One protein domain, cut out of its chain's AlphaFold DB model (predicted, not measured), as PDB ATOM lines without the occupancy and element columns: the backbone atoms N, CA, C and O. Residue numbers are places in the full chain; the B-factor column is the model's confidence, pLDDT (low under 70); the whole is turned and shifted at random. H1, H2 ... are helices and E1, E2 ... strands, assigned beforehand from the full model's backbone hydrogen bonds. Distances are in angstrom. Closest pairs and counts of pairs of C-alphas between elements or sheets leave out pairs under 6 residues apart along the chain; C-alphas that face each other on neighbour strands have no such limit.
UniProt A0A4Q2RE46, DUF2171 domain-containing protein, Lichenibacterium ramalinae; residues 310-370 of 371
ATOM      1  N   GLU A 310     264.001 130.122 163.751       92.00
ATOM      2  CA  GLU A 310     264.939 131.228 163.552       92.00
ATOM      3  C   GLU A 310     265.537 131.663 164.897       92.00
ATOM      4  O   GLU A 310     264.870 131.596 165.930       92.00
ATOM      5  N   VAL A 311     266.802 132.085 164.898       91.38
ATOM      6  CA  VAL A 311     267.511 132.541 166.101       91.38
ATOM      7  C   VAL A 311     267.924 133.997 165.921       91.38
ATOM      8  O   VAL A 311     268.582 134.325 164.933       91.38
ATOM      9  N   TYR A 312     267.566 134.857 166.870       89.62
ATOM     10  CA  TYR A 312     267.780 136.305 166.839       89.62
ATOM     11  C   TYR A 312     268.653 136.777 168.006       89.62
ATOM     12  O   TYR A 312     268.532 136.281 169.124       89.62
ATOM     13  N   ALA A 313     269.529 137.751 167.758       90.69
ATOM     14  CA  ALA A 313     270.252 138.472 168.803       90.69
ATOM     15  C   ALA A 313     269.343 139.431 169.586       90.69
ATOM     16  O   ALA A 313     268.267 139.805 169.124       90.69
ATOM     17  N   SER A 314     269.839 139.923 170.725       91.50
ATOM     18  CA  SER A 314     269.173 140.956 171.534       91.50
ATOM     19  C   SER A 314     269.037 142.313 170.831       91.50
ATOM     20  O   SER A 314     268.266 143.156 171.279       91.50
ATOM     21  N   ASP A 315     269.764 142.526 169.731       87.94
ATOM     22  CA  ASP A 315     269.618 143.679 168.830       87.94
ATOM     23  C   ASP A 315     268.565 143.460 167.721       87.94
ATOM     24  O   ASP A 315     268.357 144.339 166.888       87.94
ATOM     25  N   GLY A 316     267.894 142.303 167.706       86.00
ATOM     26  CA  GLY A 316     266.907 141.922 166.695       86.00
ATOM     27  C   GLY A 316     267.502 141.346 165.404       86.00
ATOM     28  O   GLY A 316     266.749 140.989 164.499       86.00
ATOM     29  N   THR A 317     268.828 141.213 165.286       88.62
ATOM     30  CA  THR A 317     269.453 140.663 164.074       88.62
ATOM     31  C   THR A 317     269.323 139.143 164.028       88.62
ATOM     32  O   THR A 317     269.682 138.452 164.984       88.62
ATOM     33  N   LYS A 318     268.873 138.589 162.897       89.56
ATOM     34  CA  LYS A 318     268.838 137.135 162.684       89.56
ATOM     35  C   LYS A 318     270.264 136.566 162.627       89.56
ATOM     36  O   LYS A 318     271.074 136.975 161.800       89.56
ATOM     37  N   ILE A 319     270.556 135.605 163.501       86.00
ATOM     38  CA  ILE A 319     271.847 134.904 163.629       86.00
ATOM     39  C   ILE A 319     271.923 133.689 162.704       86.00
ATOM     40  O   ILE A 319     273.008 133.313 162.258       86.00
ATOM     41  N   GLY A 320     270.777 133.061 162.452       88.38
ATOM     42  CA  GLY A 320     270.643 131.862 161.637       88.38
ATOM     43  C   GLY A 320     269.348 131.126 161.964       88.38
ATOM     44  O   GLY A 320     268.405 131.703 162.510       88.38
ATOM     45  N   THR A 321     269.321 129.842 161.642       91.75
ATOM     46  CA  THR A 321     268.199 128.936 161.891       91.75
ATOM     47  C   THR A 321     268.708 127.689 162.609       91.75
ATOM     48  O   THR A 321     269.813 127.234 162.322       91.75
ATOM     49  N   VAL A 322     267.939 127.135 163.545       90.38
ATOM     50  CA  VAL A 322     268.272 125.902 164.272       90.38
ATOM     51  C   VAL A 322     268.360 124.721 163.300       90.38
ATOM     52  O   VAL A 322     267.433 124.472 162.533       90.38
ATOM     53  N   ASP A 323     269.484 124.007 163.347       90.31
ATOM     54  CA  ASP A 323     269.693 122.690 162.729       90.31
ATOM     55  C   ASP A 323     269.121 121.627 163.674       90.31
ATOM     56  O   ASP A 323     268.136 120.982 163.351       90.31
ATOM     57  N   HIS A 324     269.700 121.519 164.875       88.38
ATOM     58  CA  HIS A 324     269.248 120.674 165.985       88.38
ATOM     59  C   HIS A 324     269.903 121.109 167.307       88.38
ATOM     60  O   HIS A 324     270.780 121.975 167.336       88.38
ATOM     61  N   MET A 325     269.504 120.487 168.416       88.81
ATOM     62  CA  MET A 325     270.177 120.623 169.714       88.81
ATOM     63  C   MET A 325     271.437 119.744 169.780       88.81
ATOM     64  O   MET A 325     271.360 118.533 169.572       88.81
ATOM     65  N   ASP A 326     272.590 120.337 170.095       81.19
ATOM     66  CA  ASP A 326     273.858 119.633 170.329       81.19
ATOM     67  C   ASP A 326     274.049 119.379 171.835       81.19
ATOM     68  O   ASP A 326     274.582 120.203 172.589       81.19
ATOM     69  N   GLY A 327     273.543 118.230 172.285       79.19
ATOM     70  CA  GLY A 327     273.414 117.908 173.705       79.19
ATOM     71  C   GLY A 327     272.315 118.730 174.390       79.19
ATOM     72  O   GLY A 327     271.364 119.175 173.754       79.19
ATOM     73  N   ALA A 328     272.430 118.913 175.708       76.25
ATOM     74  CA  ALA A 328     271.471 119.702 176.490       76.25
ATOM     75  C   ALA A 328     271.787 121.212 176.507       76.25
ATOM     76  O   ALA A 328     270.904 122.020 176.782       76.25
ATOM     77  N   ASP A 329     273.034 121.588 176.208       83.56
ATOM     78  CA  ASP A 329     273.592 122.894 176.587       83.56
ATOM     79  C   ASP A 329     273.870 123.827 175.399       83.56
ATOM     80  O   ASP A 329     274.256 124.984 175.603       83.56
ATOM     81  N   ARG A 330     273.721 123.352 174.154       86.69
ATOM     82  CA  ARG A 330     274.034 124.113 172.934       86.69
ATOM     83  C   ARG A 330     273.022 123.864 171.820       86.69
ATOM     84  O   ARG A 330     272.589 122.744 171.581       86.69
ATOM     85  N   ILE A 331     272.712 124.927 171.092       89.50
ATOM     86  CA  ILE A 331     271.908 124.920 169.873       89.50
ATOM     87  C   ILE A 331     272.878 124.935 168.697       89.50
ATOM     88  O   ILE A 331     273.725 125.827 168.615       89.50
ATOM     89  N   LYS A 332     272.753 123.992 167.769       90.19
ATOM     90  CA  LYS A 332     273.503 124.007 166.515       90.19
ATOM     91  C   LYS A 332     272.683 124.721 165.450       90.19
ATOM     92  O   LYS A 332     271.521 124.391 165.231       90.19
ATOM     93  N   LEU A 333     273.286 125.690 164.773       89.56
ATOM     94  CA  LEU A 333     272.669 126.423 163.672       89.56
ATOM     95  C   LEU A 333     272.988 125.770 162.324       89.56
ATOM     96  O   LEU A 333     274.067 125.204 162.105       89.56
ATOM     97  N   ALA A 334     272.037 125.862 161.402       85.06
ATOM     98  CA  ALA A 334     272.127 125.309 160.066       85.06
ATOM     99  C   ALA A 334     273.161 126.095 159.257       85.06
ATOM    100  O   ALA A 334     272.995 127.291 159.009       85.06
ATOM    101  N   LYS A 335     274.212 125.404 158.798       81.56
ATOM    102  CA  LYS A 335     275.297 125.972 157.978       81.56
ATOM    103  C   LYS A 335     274.808 126.725 156.735       81.56
ATOM    104  O   LYS A 335     275.442 127.676 156.304       81.56
ATOM    105  N   THR A 336     273.663 126.316 156.188       74.44
ATOM    106  CA  THR A 336     272.981 126.930 155.037       74.44
ATOM    107  C   THR A 336     272.420 128.319 155.338       74.44
ATOM    108  O   THR A 336     272.098 129.055 154.414       74.44
ATOM    109  N   THR A 337     272.300 128.673 156.618       66.31
ATOM    110  CA  THR A 337     271.796 129.966 157.106       66.31
ATOM    111  C   THR A 337     272.885 130.822 157.754       66.31
ATOM    112  O   THR A 337     272.583 131.882 158.295       66.31
ATOM    113  N   SER A 338     274.149 130.379 157.694       69.19
ATOM    114  CA  SER A 338     275.301 131.142 158.171       69.19
ATOM    115  C   SER A 338     276.060 131.791 157.007       69.19
ATOM    116  O   SER A 338     276.398 131.080 156.058       69.19
ATOM    117  N   PRO A 339     276.429 133.087 157.086       65.50
ATOM    118  CA  PRO A 339     277.176 133.777 156.025       65.50
ATOM    119  C   PRO A 339     278.542 133.169 155.663       65.50
ATOM    120  O   PRO A 339     279.058 133.425 154.582       65.50
ATOM    121  N   ASP A 340     279.143 132.384 156.558       73.62
ATOM    122  CA  ASP A 340     280.449 131.731 156.379       73.62
ATOM    123  C   ASP A 340     280.354 130.244 155.982       73.62
ATOM    124  O   ASP A 340     281.374 129.559 155.876       73.62
ATOM    125  N   GLY A 341     279.138 129.717 155.793       73.12
ATOM    126  CA  GLY A 341     278.899 128.316 155.443       73.12
ATOM    127  C   GLY A 341     279.278 127.299 156.529       73.12
ATOM    128  O   GLY A 341     279.292 126.097 156.248       73.12
ATOM    129  N   GLN A 342     279.584 127.740 157.755       74.88
ATOM    130  CA  GLN A 342     279.905 126.869 158.889       74.88
ATOM    131  C   GLN A 342     278.699 126.664 159.813       74.88
ATOM    132  O   GLN A 342     277.782 127.481 159.882       74.88
ATOM    133  N   HIS A 343     278.702 125.552 160.551       77.69
ATOM    134  CA  HIS A 343     277.763 125.356 161.655       77.69
ATOM    135  C   HIS A 343     278.210 126.171 162.867       77.69
ATOM    136  O   HIS A 343     279.316 125.972 163.370       77.69
ATOM    137  N   HIS A 344     277.328 127.034 163.366       82.69
ATOM    138  CA  HIS A 344     277.572 127.812 164.581       82.69
ATOM    139  C   HIS A 344     276.837 127.220 165.761       82.69
ATOM    140  O   HIS A 344     275.733 126.705 165.608       82.69
ATOM    141  N   TYR A 345     277.442 127.327 166.936       89.19
ATOM    142  CA  TYR A 345     276.882 126.800 168.169       89.19
ATOM    143  C   TYR A 345     276.548 127.961 169.095       89.19
ATOM    144  O   TYR A 345     277.398 128.806 169.374       89.19
ATOM    145  N   VAL A 346     275.306 128.003 169.566       88.19
ATOM    146  CA  VAL A 346     274.824 129.002 170.520       88.19
ATOM    147  C   VAL A 346     274.632 128.313 171.872       88.19
ATOM    148  O   VAL A 346     273.842 127.373 171.957       88.19
ATOM    149  N   PRO A 347     275.337 128.728 172.938       90.62
ATOM    150  CA  PRO A 347     275.102 128.212 174.283       90.62
ATOM    151  C   PRO A 347     273.671 128.487 174.755       90.62
ATOM    152  O   PRO A 347     273.177 129.603 174.608       90.62
ATOM    153  N   MET A 348     273.038 127.521 175.420       86.00
ATOM    154  CA  MET A 348     271.709 127.695 176.027       86.00
ATOM    155  C   MET A 348     271.677 128.835 177.056       86.00
ATOM    156  O   MET A 348     270.665 129.508 177.196       86.00
ATOM    157  N   ALA A 349     272.805 129.126 177.712       86.88
ATOM    158  CA  ALA A 349     272.954 130.273 178.613       86.88
ATOM    159  C   ALA A 349     272.864 131.651 177.915       86.88
ATOM    160  O   ALA A 349     272.783 132.679 178.590       86.88
ATOM    161  N   TRP A 350     272.920 131.699 176.579       92.19
ATOM    162  CA  TRP A 350     272.683 132.922 175.805       92.19
ATOM    163  C   TRP A 350     271.226 133.064 175.368       92.19
ATOM    164  O   TRP A 350     270.877 134.123 174.866       92.19
ATOM    165  N   VAL A 351     270.375 132.050 175.545       91.38
ATOM    166  CA  VAL A 351     268.937 132.164 175.269       91.38
ATOM    167  C   VAL A 351     268.292 133.011 176.361       91.38
ATOM    168  O   VAL A 351     268.439 132.726 177.548       91.38
ATOM    169  N   ASP A 352     267.590 134.063 175.952       88.88
ATOM    170  CA  ASP A 352     266.782 134.907 176.832       88.88
ATOM    171  C   ASP A 352     265.369 134.326 176.974       88.88
ATOM    172  O   ASP A 352     264.894 134.054 178.077       88.88
ATOM    173  N   HIS A 353     264.720 134.064 175.837       88.19
ATOM    174  CA  HIS A 353     263.420 133.410 175.764       88.19
ATOM    175  C   HIS A 353     263.193 132.754 174.394       88.19
ATOM    176  O   HIS A 353     263.928 132.983 173.433       88.19
ATOM    177  N   VAL A 354     262.157 131.921 174.315       88.25
ATOM    178  CA  VAL A 354     261.739 131.214 173.100       88.25
ATOM    179  C   VAL A 354     260.254 131.492 172.879       88.25
ATOM    180  O   VAL A 354     259.460 131.339 173.809       88.25
ATOM    181  N   ASP A 355     259.897 131.924 171.671       83.62
ATOM    182  CA  ASP A 355     258.520 132.039 171.185       83.62
ATOM    183  C   ASP A 355     258.361 131.271 169.856       83.62
ATOM    184  O   ASP A 355     258.731 130.102 169.786       83.62
ATOM    185  N   ARG A 356     257.874 131.903 168.781       83.44
ATOM    186  CA  ARG A 356     257.997 131.368 167.412       83.44
ATOM    187  C   ARG A 356     259.456 131.330 166.928       83.44
ATOM    188  O   ARG A 356     259.752 130.671 165.935       83.44
ATOM    189  N   HIS A 357     260.354 132.026 167.621       89.12
ATOM    190  CA  HIS A 357     261.785 132.103 167.344       89.12
ATOM    191  C   HIS A 357     262.576 132.022 168.665       89.12
ATOM    192  O   HIS A 357     262.024 132.190 169.754       89.12
ATOM    193  N   VAL A 358     263.877 131.750 168.586       90.25
ATOM    194  CA  VAL A 358     264.780 131.767 169.747       90.25
ATOM    195  C   VAL A 358     265.410 133.151 169.857       90.25
ATOM    196  O   VAL A 358     266.098 133.586 168.935       90.25
ATOM    197  N   HIS A 359     265.232 133.825 170.989       89.94
ATOM    198  CA  HIS A 359     265.798 135.152 171.237       89.94
ATOM    199  C   HIS A 359     266.972 135.044 172.201       89.94
ATOM    200  O   HIS A 359     266.879 134.386 173.240       89.94
ATOM    201  N   LEU A 360     268.091 135.676 171.857       92.00
ATOM    202  CA  LEU A 360     269.321 135.632 172.641       92.00
ATOM    203  C   LEU A 360     269.517 136.911 173.460       92.00
ATOM    204  O   LEU A 360     269.170 138.001 173.022       92.00
ATOM    205  N   ASN A 361     270.173 136.797 174.616       91.31
ATOM    206  CA  ASN A 361     270.560 137.916 175.481       91.31
ATOM    207  C   ASN A 361     271.845 138.644 175.022       91.31
ATOM    208  O   ASN A 361     272.347 139.519 175.729       91.31
ATOM    209  N   ARG A 362     272.375 138.307 173.835       87.81
ATOM    210  CA  ARG A 362     273.587 138.886 173.229       87.81
ATOM    211  C   ARG A 362     273.309 139.497 171.865       87.81
ATOM    212  O   ARG A 362     272.537 138.941 171.088       87.81
ATOM    213  N   THR A 363     273.996 140.593 171.568       89.50
ATOM    214  CA  THR A 363     273.998 141.240 170.247       89.50
ATOM    215  C   THR A 363     274.748 140.388 169.217       89.50
ATOM    216  O   THR A 363     275.627 139.599 169.579       89.50
ATOM    217  N   LEU A 364     274.479 140.559 167.916       82.69
ATOM    218  CA  LEU A 364     275.235 139.861 166.866       82.69
ATOM    219  C   LEU A 364     276.729 140.222 166.926       82.69
ATOM    220  O   LEU A 364     277.577 139.382 166.628       82.69
ATOM    221  N   ALA A 365     277.060 141.448 167.338       82.81
ATOM    222  CA  ALA A 365     278.440 141.885 167.535       82.81
ATOM    223  C   ALA A 365     279.143 141.097 168.656       82.81
ATOM    224  O   ALA A 365     280.250 140.603 168.446       82.81
ATOM    225  N   GLU A 366     278.498 140.916 169.814       82.88
ATOM    226  CA  GLU A 366     279.028 140.084 170.904       82.88
ATOM    227  C   GLU A 366     279.126 138.607 170.509       82.88
ATOM    228  O   GLU A 366     280.129 137.966 170.806       82.88
ATOM    229  N   ILE A 367     278.124 138.076 169.799       83.69
ATOM    230  CA  ILE A 367     278.123 136.692 169.305       83.69
ATOM    231  C   ILE A 367     279.285 136.468 168.333       83.69
ATOM    232  O   ILE A 367     279.997 135.477 168.459       83.69
ATOM    233  N   LYS A 368     279.522 137.392 167.389       79.38
ATOM    234  CA  LYS A 368     280.669 137.330 166.466       79.38
ATOM    235  C   LYS A 368     282.016 137.472 167.188       79.38
ATOM    236  O   LYS A 368     282.987 136.881 166.735       79.38
ATOM    237  N   ALA A 369     282.080 138.229 168.284       75.75
ATOM    238  CA  ALA A 369     283.295 138.412 169.085       75.75
ATOM    239  C   ALA A 369     283.592 137.250 170.055       75.75
ATOM    240  O   ALA A 369     284.686 137.194 170.614       75.75
ATOM    241  N   ALA A 370     282.631 136.347 170.270       70.25
ATOM    242  CA  ALA A 370     282.730 135.195 171.170       70.25
ATOM    243  C   ALA A 370     282.748 133.833 170.436       70.25
ATOM    244  O   ALA A 370     282.546 132.799 171.078       70.25
TER     245      ALA A 370
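What this domain is: This is residues 310 to 370 of the 371 residues of the protein "DUF2171 domain-containing protein" of Lichenibacterium ramalinae (UniProt A0A4Q2RE46). A single sheet of six mostly short strands curls like part of a barrel, with the long strand E2 bending through it and the short helix H1, near the end of the printed part, grazing it. The tight link of residues 348 to 350 joins the sheet's two edge strands, E4 and E5. The printed part has 61 residues, with E1, E2, E3, E4, E5, E6 and H1 in that order along the chain; the sheet is mixed, in the order E4, E3, E2, E1, E6, E5, and the class is mostly strand. The whole is compact and rounded, with a radius of gyration of the C-alphas of 10.3 A and spans of 24 by 23 by 22 A.

How they stand to each other: E1, residues 310 to 312, forms a hairpin with E2, residues 318 to 326; they are antiparallel at 119 degrees, and N 319 and O 311 are 2.8 A apart. E2 bends by 74 degrees at residue 323, and its pairing is staggered: residues 318 to 321 pair with E1, residues 322 to 326 with E3, residues 330 to 333. E2 and E3 are an antiparallel hairpin at 123 degrees, with N 326 and O 330 at 2.8 A. E3 and E4, residues 345 to 347, form another at 149 degrees, with N 331 and O 346 at 2.8 A. These four strands make a meander, each the antiparallel neighbour of the one before. E5, residues 351 to 354, and E6, residues 358 to 360, form a hairpin, antiparallel at 156 degrees, with N 352 and O 359 at 2.8 A. E6 is parallel to E1 at 18 degrees, with N 312 and O 358 at 2.8 A. E4 and E5 meet only through their link. E3 and E5 are apart. H1, residues 364 to 369, is on the sheet but only grazes it, with residues 364 to 368; its closest C-alphas to E2 are those of Leu 364 and Ile 319, 6.8 A apart. Every O i to N i+4 pair in H1 is within hydrogen-bond range.

Where its parts are: E1 begins at C-alpha 310, (264.939, 131.228, 163.552), and is 6.7 A long. E2 measures 19.7 A and ends at C-alpha 326, (273.858, 119.633, 170.329). E3 measures 9.6 A, E4 6.5 A, E5 7.6 A and E6 6.6 A. H1 measures 8.5 A and ends at C-alpha 369, (283.295, 138.412, 169.085).

The domain as a whole: The two C-alphas farthest apart, those of Asp 315 and Gly 327, are 26.5 A apart. The printed part has no cut. The link from E3 to E4, 11 residues, is long; the others are tight. Mean pLDDT of the printed part is 84.8, and residues 337 to 339 are under 70.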